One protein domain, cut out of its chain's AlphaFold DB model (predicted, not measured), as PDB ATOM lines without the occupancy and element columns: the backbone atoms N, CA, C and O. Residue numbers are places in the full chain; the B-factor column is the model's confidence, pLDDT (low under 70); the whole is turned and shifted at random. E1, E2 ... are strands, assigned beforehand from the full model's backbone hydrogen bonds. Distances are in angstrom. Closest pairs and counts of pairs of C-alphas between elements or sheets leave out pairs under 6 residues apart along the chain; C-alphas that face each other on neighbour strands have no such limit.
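AT A GLANCE: This is residues 228 to 310 of the 510 residues of the protein "Chaperone of endosialidase" of Escherichia coli (UniProt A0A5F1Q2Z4). With little regular structure, the domain is one twisted six-stranded sheet and, joined to it by residues 286 to 288, a separate hairpin of E7 and E8, whose loop sticks out at residues 294 to 299. The sheet is an antiparallel meander, each strand beside the one before, in order E1 E2 E3 E4 E5 E6. The printed part has 83 residues, no named helix and eight named strands, E1 to E8 along the chain, holding 33 residues: all strand. It is loose, with a radius of gyration of the C-alphas of 15.3 A and spans of 44 by 31 by 21 A.

IN THESE COORDINATES: E3, residues 250 to 255, is 16.0 A long; E4, 261 to 265, 13.9 A; E5, 274 to 278, 13.6 A; E2, 240 to 244, 12.1 A. E1, 230 to 232, begins at C-alpha (74.213, 132.492, 86.756). E6 is 283 to 285, E7 289 to 291; E8, 302 to 304, ends at C-alpha (97.671, 111.082, 79.572).

HOW THE PARTS SIT: The hairpin E4 and E5 has N 263 and O 276 within hydrogen-bond range, 2.9 A. E6 and E7 meet only through their link. In E7 and E8, N 291 and O 302 are 2.8 A apart.

THE WHOLE: The printed part has no cut and no long link. Residues 228 to 240 are among those under pLDDT 70.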
ATOM      1  N   SER A 228      70.147 126.565  88.722       51.94
ATOM      2  CA  SER A 228      71.197 126.025  87.849       51.94
ATOM      3  C   SER A 228      72.111 126.959  87.050       51.94
ATOM      4  O   SER A 228      73.147 126.458  86.631       51.94
ATOM      5  N   TRP A 229      71.813 128.243  86.815       49.25
ATOM      6  CA  TRP A 229      72.704 129.066  85.971       49.25
ATOM      7  C   TRP A 229      72.723 130.538  86.381       49.25
ATOM      8  O   TRP A 229      71.680 131.186  86.392       49.25
ATOM      9  N   TYR A 230      73.917 131.060  86.673       47.91
ATOM     10  CA  TYR A 230      74.213 132.492  86.756       47.91
ATOM     11  C   TYR A 230      74.868 132.942  85.443       47.91
ATOM     12  O   TYR A 230      75.798 132.288  84.985       47.91
ATOM     13  N   LEU A 231      74.386 134.039  84.847       59.81
ATOM     14  CA  LEU A 231      75.023 134.730  83.717       59.81
ATOM     15  C   LEU A 231      75.351 136.157  84.158       59.81
ATOM     16  O   LEU A 231      74.426 136.954  84.329       59.81
ATOM     17  N   GLY A 232      76.635 136.466  84.341       59.31
ATOM     18  CA  GLY A 232      77.080 137.789  84.778       59.31
ATOM     19  C   GLY A 232      78.596 137.917  84.929       59.31
ATOM     20  O   GLY A 232      79.336 136.935  84.833       59.31
ATOM     21  N   THR A 233      79.054 139.146  85.157       55.22
ATOM     22  CA  THR A 233      80.443 139.463  85.510       55.22
ATOM     23  C   THR A 233      80.632 139.323  87.022       55.22
ATOM     24  O   THR A 233      79.879 139.906  87.803       55.22
ATOM     25  N   TYR A 234      81.641 138.569  87.462       48.81
ATOM     26  CA  TYR A 234      81.962 138.427  88.886       48.81
ATOM     27  C   TYR A 234      82.587 139.729  89.423       48.81
ATOM     28  O   TYR A 234      83.387 140.354  88.730       48.81
ATOM     29  N   LYS A 235      82.265 140.128  90.667       46.75
ATOM     30  CA  LYS A 235      82.513 141.463  91.282       46.75
ATOM     31  C   LYS A 235      83.992 141.928  91.359       46.75
ATOM     32  O   LYS A 235      84.298 142.926  92.002       46.75
ATOM     33  N   SER A 236      84.935 141.225  90.745       52.53
ATOM     34  CA  SER A 236      86.367 141.518  90.843       52.53
ATOM     35  C   SER A 236      87.194 141.086  89.627       52.53
ATOM     36  O   SER A 236      88.408 140.954  89.765       52.53
ATOM     37  N   GLN A 237      86.579 140.774  88.483       53.66
ATOM     38  CA  GLN A 237      87.286 140.203  87.333       53.66
ATOM     39  C   GLN A 237      86.866 140.917  86.038       53.66
ATOM     40  O   GLN A 237      85.680 140.966  85.712       53.66
ATOM     41  N   GLU A 238      87.842 141.491  85.331       58.47
ATOM     42  CA  GLU A 238      87.662 142.189  84.050       58.47
ATOM     43  C   GLU A 238      87.031 141.253  82.995       58.47
ATOM     44  O   GLU A 238      87.317 140.061  82.974       58.47
ATOM     45  N   TYR A 239      86.094 141.787  82.200       64.56
ATOM     46  CA  TYR A 239      85.501 141.239  80.961       64.56
ATOM     47  C   TYR A 239      85.211 139.729  80.844       64.56
ATOM     48  O   TYR A 239      85.264 139.175  79.747       64.56
ATOM     49  N   LYS A 240      84.836 139.053  81.930       69.06
ATOM     50  CA  LYS A 240      84.523 137.614  81.913       69.06
ATOM     51  C   LYS A 240      83.035 137.333  82.052       69.06
ATOM     52  O   LYS A 240      82.347 137.965  82.851       69.06
ATOM     53  N   VAL A 241      82.564 136.338  81.307       74.88
ATOM     54  CA  VAL A 241      81.215 135.777  81.438       74.88
ATOM     55  C   VAL A 241      81.328 134.393  82.053       74.88
ATOM     56  O   VAL A 241      81.987 133.518  81.496       74.88
ATOM     57  N   TYR A 242      80.670 134.203  83.190       72.19
ATOM     58  CA  TYR A 242      80.656 132.935  83.904       72.19
ATOM     59  C   TYR A 242      79.315 132.224  83.741       72.19
ATOM     60  O   TYR A 242      78.272 132.875  83.721       72.19
ATOM     61  N   PHE A 243      79.370 130.896  83.663       77.44
ATOM     62  CA  PHE A 243      78.254 129.974  83.842       77.44
ATOM     63  C   PHE A 243      78.614 129.055  85.006       77.44
ATOM     64  O   PHE A 243      79.296 128.054  84.802       77.44
ATOM     65  N   GLU A 244      78.215 129.417  86.222       69.44
ATOM     66  CA  GLU A 244      78.539 128.647  87.431       69.44
ATOM     67  C   GLU A 244      77.300 127.962  88.003       69.44
ATOM     68  O   GLU A 244      76.186 128.488  87.897       69.44
ATOM     69  N   ASP A 245      77.512 126.823  88.664       65.94
ATOM     70  CA  ASP A 245      76.527 126.293  89.607       65.94
ATOM     71  C   ASP A 245      76.367 127.242  90.810       65.94
ATOM     72  O   ASP A 245      77.267 128.004  91.162       65.94
ATOM     73  N   TYR A 246      75.219 127.173  91.485       57.78
ATOM     74  CA  TYR A 246      74.845 128.008  92.626       57.78
ATOM     75  C   TYR A 246      75.897 128.042  93.743       57.78
ATOM     76  O   TYR A 246      76.079 129.071  94.394       57.78
ATOM     77  N   LEU A 247      76.584 126.922  93.982       59.97
ATOM     78  CA  LEU A 247      77.602 126.817  95.027       59.97
ATOM     79  C   LEU A 247      78.978 127.345  94.585       59.97
ATOM     80  O   LEU A 247      79.901 127.373  95.398       59.97
ATOM     81  N   GLY A 248      79.113 127.778  93.326       63.75
ATOM     82  CA  GLY A 248      80.344 128.323  92.753       63.75
ATOM     83  C   GLY A 248      81.470 127.296  92.648       63.75
ATOM     84  O   GLY A 248      82.637 127.682  92.640       63.75
ATOM     85  N   SER A 249      81.141 125.998  92.645       70.00
ATOM     86  CA  SER A 249      82.090 124.880  92.652       70.00
ATOM     87  C   SER A 249      82.496 124.413  91.252       70.00
ATOM     88  O   SER A 249      83.615 123.949  91.057       70.00
ATOM     89  N   GLU A 250      81.648 124.582  90.247       82.50
ATOM     90  CA  GLU A 250      81.902 124.174  88.868       82.50
ATOM     91  C   GLU A 250      81.371 125.231  87.909       82.50
ATOM     92  O   GLU A 250      80.351 125.867  88.190       82.50
ATOM     93  N   GLY A 251      82.023 125.388  86.758       83.50
ATOM     94  CA  GLY A 251      81.519 126.310  85.755       83.50
ATOM     95  C   GLY A 251      82.289 126.381  84.446       83.50
ATOM     96  O   GLY A 251      83.239 125.633  84.188       83.50
ATOM     97  N   ILE A 252      81.825 127.311  83.614       87.44
ATOM     98  CA  ILE A 252      82.435 127.720  82.350       87.44
ATOM     99  C   ILE A 252      82.748 129.215  82.428       87.44
ATOM    100  O   ILE A 252      81.866 130.009  82.739       87.44
ATOM    101  N   GLU A 253      83.979 129.604  82.116       84.94
ATOM    102  CA  GLU A 253      84.403 131.003  81.992       84.94
ATOM    103  C   GLU A 253      84.700 131.307  80.517       84.94
ATOM    104  O   GLU A 253      85.502 130.617  79.883       84.94
ATOM    105  N   LEU A 254      84.059 132.345  79.977       86.25
ATOM    106  CA  LEU A 254      84.400 132.966  78.697       86.25
ATOM    107  C   LEU A 254      85.151 134.263  78.984       86.25
ATOM    108  O   LEU A 254      84.577 135.209  79.531       86.25
ATOM    109  N   ASN A 255      86.431 134.303  78.630       78.94
ATOM    110  CA  ASN A 255      87.298 135.429  78.931       78.94
ATOM    111  C   ASN A 255      87.365 136.401  77.745       78.94
ATOM    112  O   ASN A 255      87.898 136.076  76.685       78.94
ATOM    113  N   GLY A 256      86.820 137.605  77.922       68.69
ATOM    114  CA  GLY A 256      86.810 138.648  76.899       68.69
ATOM    115  C   GLY A 256      88.154 139.346  76.675       68.69
ATOM    116  O   GLY A 256      88.303 139.997  75.644       68.69
ATOM    117  N   ASP A 257      89.125 139.203  77.585       74.62
ATOM    118  CA  ASP A 257      90.429 139.876  77.491       74.62
ATOM    119  C   ASP A 257      91.409 139.141  76.587       74.62
ATOM    120  O   ASP A 257      92.066 139.743  75.740       74.62
ATOM    121  N   ASN A 258      91.518 137.828  76.774       80.06
ATOM    122  CA  ASN A 258      92.450 136.984  76.025       80.06
ATOM    123  C   ASN A 258      91.747 135.956  75.125       80.06
ATOM    124  O   ASN A 258      92.421 135.155  74.482       80.06
ATOM    125  N   GLY A 259      90.411 135.962  75.082       79.81
ATOM    126  CA  GLY A 259      89.610 135.059  74.258       79.81
ATOM    127  C   GLY A 259      89.570 133.607  74.741       79.81
ATOM    128  O   GLY A 259      89.074 132.754  74.004       79.81
ATOM    129  N   SER A 260      90.095 133.295  75.932       88.06
ATOM    130  CA  SER A 260      90.136 131.916  76.413       88.06
ATOM    131  C   SER A 260      88.764 131.404  76.857       88.06
ATOM    132  O   SER A 260      87.901 132.152  77.327       88.06
ATOM    133  N   VAL A 261      88.569 130.092  76.714       91.88
ATOM    134  CA  VAL A 261      87.383 129.375  77.198       91.88
ATOM    135  C   VAL A 261      87.836 128.329  78.198       91.88
ATOM    136  O   VAL A 261      88.634 127.454  77.863       91.88
ATOM    137  N   LYS A 262      87.326 128.405  79.424       90.38
ATOM    138  CA  LYS A 262      87.756 127.542  80.522       90.38
ATOM    139  C   LYS A 262      86.594 126.744  81.092       90.38
ATOM    140  O   LYS A 262      85.567 127.317  81.440       90.38
ATOM    141  N   LEU A 263      86.798 125.439  81.251       91.31
ATOM    142  CA  LEU A 263      85.975 124.558  82.081       91.31
ATOM    143  C   LEU A 263      86.694 124.338  83.410       91.31
ATOM    144  O   LEU A 263      87.886 124.028  83.398       91.31
ATOM    145  N   TYR A 264      86.001 124.471  84.538       87.81
ATOM    146  CA  TYR A 264      86.622 124.283  85.851       87.81
ATOM    147  C   TYR A 264      85.708 123.609  86.876       87.81
ATOM    148  O   TYR A 264      84.482 123.674  86.791       87.81
ATOM    149  N   THR A 265      86.335 122.966  87.864       85.00
ATOM    150  CA  THR A 265      85.696 122.325  89.028       85.00
ATOM    151  C   THR A 265      86.530 122.531  90.301       85.00
ATOM    152  O   THR A 265      87.738 122.766  90.229       85.00
ATOM    153  N   GLY A 266      85.887 122.466  91.470       71.81
ATOM    154  CA  GLY A 266      86.475 122.694  92.797       71.81
ATOM    155  C   GLY A 266      86.234 124.091  93.382       71.81
ATOM    156  O   GLY A 266      86.507 124.312  94.558       71.81
ATOM    157  N   GLY A 267      85.664 125.003  92.603       60.97
ATOM    158  CA  GLY A 267      85.233 126.339  92.993       60.97
ATOM    159  C   GLY A 267      86.332 127.354  93.264       60.97
ATOM    160  O   GLY A 267      87.390 127.045  93.808       60.97
ATOM    161  N   LEU A 268      86.057 128.618  92.935       55.03
ATOM    162  CA  LEU A 268      87.006 129.731  93.092       55.03
ATOM    163  C   LEU A 268      87.379 130.011  94.566       55.03
ATOM    164  O   LEU A 268      88.339 130.728  94.837       55.03
ATOM    165  N   ALA A 269      86.648 129.430  95.525       55.72
ATOM    166  CA  ALA A 269      86.907 129.555  96.959       55.72
ATOM    167  C   ALA A 269      88.014 128.623  97.496       55.72
ATOM    168  O   ALA A 269      88.520 128.874  98.590       55.72
ATOM    169  N   THR A 270      88.401 127.558  96.779       53.03
ATOM    170  CA  THR A 270      89.301 126.507  97.313       53.03
ATOM    171  C   THR A 270      90.771 126.635  96.892       53.03
ATOM    172  O   THR A 270      91.598 125.809  97.272       53.03
ATOM    173  N   GLY A 271      91.145 127.712  96.199       61.75
ATOM    174  CA  GLY A 271      92.544 128.121  96.016       61.75
ATOM    175  C   GLY A 271      93.236 127.606  94.752       61.75
ATOM    176  O   GLY A 271      94.073 128.334  94.228       61.75
ATOM    177  N   THR A 272      92.850 126.450  94.199       73.81
ATOM    178  CA  THR A 272      93.329 126.001  92.875       73.81
ATOM    179  C   THR A 272      92.305 125.065  92.219       73.81
ATOM    180  O   THR A 272      92.308 123.869  92.515       73.81
ATOM    181  N   PRO A 273      91.406 125.564  91.353       79.94
ATOM    182  CA  PRO A 273      90.471 124.700  90.639       79.94
ATOM    183  C   PRO A 273      91.201 123.764  89.660       79.94
ATOM    184  O   PRO A 273      92.283 124.073  89.153       79.94
ATOM    185  N   ALA A 274      90.594 122.610  89.379       88.00
ATOM    186  CA  ALA A 274      90.990 121.788  88.240       88.00
ATOM    187  C   ALA A 274      90.400 122.421  86.977       88.00
ATOM    188  O   ALA A 274      89.194 122.662  86.923       88.00
ATOM    189  N   GLU A 275      91.238 122.702  85.983       90.19
ATOM    190  CA  GLU A 275      90.889 123.528  84.830       90.19
ATOM    191  C   GLU A 275      91.300 122.847  83.522       90.19
ATOM    192  O   GLU A 275      92.395 122.288  83.408       90.19
ATOM    193  N   LEU A 276      90.424 122.954  82.524       92.75
ATOM    194  CA  LEU A 276      90.728 122.731  81.117       92.75
ATOM    195  C   LEU A 276      90.477 124.046  80.377       92.75
ATOM    196  O   LEU A 276      89.329 124.470  80.228       92.75
ATOM    197  N   THR A 277      91.551 124.685  79.927       93.12
ATOM    198  CA  THR A 277      91.518 126.014  79.315       93.12
ATOM    199  C   THR A 277      91.953 125.939  77.861       93.12
ATOM    200  O   THR A 277      93.064 125.514  77.546       93.12
ATOM    201  N   LEU A 278      91.078 126.390  76.971       94.25
ATOM    202  CA  LEU A 278      91.346 126.555  75.550       94.25
ATOM    203  C   LEU A 278      91.820 127.986  75.291       94.25
ATOM    204  O   LEU A 278      91.095 128.942  75.572       94.25
ATOM    205  N   TYR A 279      93.027 128.110  74.749       92.31
ATOM    206  CA  TYR A 279      93.582 129.333  74.175       92.31
ATOM    207  C   TYR A 279      93.521 129.262  72.643       92.31
ATOM    208  O   TYR A 279      93.191 128.226  72.065       92.31
ATOM    209  N   ASP A 280      93.877 130.358  71.978       89.25
ATOM    210  CA  ASP A 280      93.965 130.438  70.517       89.25
ATOM    211  C   ASP A 280      94.977 129.448  69.909       89.25
ATOM    212  O   ASP A 280      94.790 128.978  68.786       89.25
ATOM    213  N   ASN A 281      96.028 129.109  70.657       89.88
ATOM    214  CA  ASN A 281      97.159 128.317  70.187       89.88
ATOM    215  C   ASN A 281      97.408 127.014  70.967       89.88
ATOM    216  O   ASN A 281      98.261 126.227  70.556       89.88
ATOM    217  N   GLN A 282      96.706 126.770  72.079       90.44
ATOM    218  CA  GLN A 282      96.939 125.593  72.921       90.44
ATOM    219  C   GLN A 282      95.734 125.222  73.791       90.44
ATOM    220  O   GLN A 282      94.885 126.049  74.114       90.44
ATOM    221  N   CYS A 283      95.705 123.964  74.227       91.88
ATOM    222  CA  CYS A 283      94.805 123.469  75.261       91.88
ATOM    223  C   CYS A 283      95.633 123.163  76.513       91.88
ATOM    224  O   CYS A 283      96.537 122.329  76.467       91.88
ATOM    225  N   LEU A 284      95.343 123.853  77.612       90.38
ATOM    226  CA  LEU A 284      96.019 123.683  78.892       90.38
ATOM    227  C   LEU A 284      95.116 122.896  79.844       90.38
ATOM    228  O   LEU A 284      93.978 123.292  80.077       90.38
ATOM    229  N   SER A 285      95.641 121.827  80.437       91.06
ATOM    230  CA  SER A 285      94.975 121.082  81.508       91.06
ATOM    231  C   SER A 285      95.820 121.149  82.774       91.06
ATOM    232  O   SER A 285      97.015 120.858  82.723       91.06
ATOM    233  N   THR A 286      95.220 121.503  83.913       88.62
ATOM    234  CA  THR A 286      95.902 121.454  85.224       88.62
ATOM    235  C   THR A 286      95.821 120.074  85.882       88.62
ATOM    236  O   THR A 286      96.392 119.856  86.950       88.62
ATOM    237  N   VAL A 287      95.133 119.126  85.238       87.44
ATOM    238  CA  VAL A 287      94.947 117.743  85.691       87.44
ATOM    239  C   VAL A 287      95.249 116.736  84.579       87.44
ATOM    240  O   VAL A 287      95.254 117.078  83.394       87.44
ATOM    241  N   ASN A 288      95.469 115.472  84.949       89.81
ATOM    242  CA  ASN A 288      95.630 114.378  83.989       89.81
ATOM    243  C   ASN A 288      94.349 114.181  83.159       89.81
ATOM    244  O   ASN A 288      93.237 114.239  83.690       89.81
ATOM    245  N   TYR A 289      94.505 113.886  81.868       89.44
ATOM    246  CA  TYR A 289      93.379 113.555  80.999       89.44
ATOM    247  C   TYR A 289      93.111 112.050  81.051       89.44
ATOM    248  O   TYR A 289      93.924 111.268  80.563       89.44
ATOM    249  N   THR A 290      91.974 111.644  81.624       89.25
ATOM    250  CA  THR A 290      91.644 110.229  81.863       89.25
ATOM    251  C   THR A 290      90.309 109.844  81.232       89.25
ATOM    252  O   THR A 290      89.256 110.353  81.616       89.25
ATOM    253  N   ILE A 291      90.331 108.876  80.315       88.38
ATOM    254  CA  ILE A 291      89.139 108.248  79.736       88.38
ATOM    255  C   ILE A 291      88.895 106.920  80.454       88.38
ATOM    256  O   ILE A 291      89.704 105.995  80.363       88.38
ATOM    257  N   LYS A 292      87.752 106.808  81.138       85.12
ATOM    258  CA  LYS A 292      87.299 105.575  81.795       85.12
ATOM    259  C   LYS A 292      85.900 105.178  81.305       85.12
ATOM    260  O   LYS A 292      85.062 106.060  81.103       85.12
ATOM    261  N   PRO A 293      85.610 103.880  81.123       79.75
ATOM    262  CA  PRO A 293      84.252 103.421  80.868       79.75
ATOM    263  C   PRO A 293      83.364 103.722  82.088       79.75
ATOM    264  O   PRO A 293      83.792 103.597  83.234       79.75
ATOM    265  N   ALA A 294      82.114 104.119  81.842       71.44
ATOM    266  CA  ALA A 294      81.223 104.672  82.869       71.44
ATOM    267  C   ALA A 294      80.863 103.703  84.015       71.44
ATOM    268  O   ALA A 294      80.449 104.148  85.083       71.44
ATOM    269  N   SER A 295      80.981 102.387  83.813       67.94
ATOM    270  CA  SER A 295      80.428 101.390  84.738       67.94
ATOM    271  C   SER A 295      81.115 100.022  84.639       67.94
ATOM    272  O   SER A 295      80.455  99.011  84.389       67.94
ATOM    273  N   SER A 296      82.437  99.950  84.805       62.00
ATOM    274  CA  SER A 296      83.103  98.658  85.021       62.00
ATOM    275  C   SER A 296      83.697  98.571  86.416       62.00
ATOM    276  O   SER A 296      84.407  99.465  86.851       62.00
ATOM    277  N   SER A 297      83.479  97.436  87.079       64.00
ATOM    278  CA  SER A 297      84.161  97.032  88.320       64.00
ATOM    279  C   SER A 297      85.659  96.739  88.139       64.00
ATOM    280  O   SER A 297      86.320  96.268  89.058       64.00
ATOM    281  N   TRP A 298      86.187  96.982  86.941       66.12
ATOM    282  CA  TRP A 298      87.593  96.872  86.597       66.12
ATOM    283  C   TRP A 298      88.056  98.290  86.271       66.12
ATOM    284  O   TRP A 298      87.553  98.862  85.303       66.12
ATOM    285  N   ASP A 299      88.973  98.844  87.063       70.62
ATOM    286  CA  ASP A 299      89.528 100.204  86.942       70.62
ATOM    287  C   ASP A 299      90.426 100.356  85.703       70.62
ATOM    288  O   ASP A 299      91.612 100.665  85.784       70.62
ATOM    289  N   ARG A 300      89.882 100.078  84.518       80.44
ATOM    290  CA  ARG A 300      90.591 100.250  83.253       80.44
ATOM    291  C   ARG A 300      90.390 101.679  82.790       80.44
ATOM    292  O   ARG A 300      89.256 102.128  82.652       80.44
ATOM    293  N   TYR A 301      91.477 102.369  82.506       87.81
ATOM    294  CA  TYR A 301      91.442 103.711  81.957       87.81
ATOM    295  C   TYR A 301      92.566 103.887  80.942       87.81
ATOM    296  O   TYR A 301      93.561 103.163  80.959       87.81
ATOM    297  N   PHE A 302      92.382 104.849  80.048       89.31
ATOM    298  CA  PHE A 302      93.460 105.437  79.268       89.31
ATOM    299  C   PHE A 302      93.746 106.815  79.866       89.31
ATOM    300  O   PHE A 302      92.829 107.635  79.927       89.31
ATOM    301  N   SER A 303      94.970 107.059  80.335       90.19
ATOM    302  CA  SER A 303      95.387 108.358  80.869       90.19
ATOM    303  C   SER A 303      96.542 108.953  80.070       90.19
ATOM    304  O   SER A 303      97.443 108.250  79.613       90.19
ATOM    305  N   MET A 304      96.509 110.274  79.916       89.31
ATOM    306  CA  MET A 304      97.671 111.082  79.572       89.31
ATOM    307  C   MET A 304      98.093 111.822  80.840       89.31
ATOM    308  O   MET A 304      97.335 112.645  81.361       89.31
ATOM    309  N   GLU A 305      99.279 111.500  81.350       88.44
ATOM    310  CA  GLU A 305      99.770 112.001  82.634       88.44
ATOM    311  C   GLU A 305     101.043 112.815  82.447       88.44
ATOM    312  O   GLU A 305     101.965 112.402  81.740       88.44
ATOM    313  N   ASN A 306     101.102 113.962  83.118       84.19
ATOM    314  CA  ASN A 306     102.315 114.755  83.234       84.19
ATOM    315  C   ASN A 306     102.515 115.132  84.703       84.19
ATOM    316  O   ASN A 306     101.941 116.100  85.193       84.19
ATOM    317  N   SER A 307     103.350 114.366  85.405       84.69
ATOM    318  CA  SER A 307     103.658 114.593  86.822       84.69
ATOM    319  C   SER A 307     104.523 115.837  87.079       84.69
ATOM    320  O   SER A 307     104.853 116.111  88.231       84.69
ATOM    321  N   GLY A 308     104.953 116.555  86.032       84.69
ATOM    322  CA  GLY A 308     105.811 117.740  86.136       84.69
ATOM    323  C   GLY A 308     107.259 117.450  86.551       84.69
ATOM    324  O   GLY A 308     108.008 118.376  86.842       84.69
ATOM    325  N   THR A 309     107.665 116.178  86.603       89.81
ATOM    326  CA  THR A 309     109.008 115.746  87.032       89.81
ATOM    327  C   THR A 309     109.961 115.440  85.875       89.81
ATOM    328  O   THR A 309     111.136 115.161  86.112       89.81
ATOM    329  N   ALA A 310     109.479 115.469  84.629       89.88
ATOM    330  CA  ALA A 310     110.316 115.283  83.451       89.88
ATOM    331  C   ALA A 310     111.249 116.491  83.255       89.88
ATOM    332  O   ALA A 310     110.821 117.634  83.378       89.88
TER     333      ALA A 310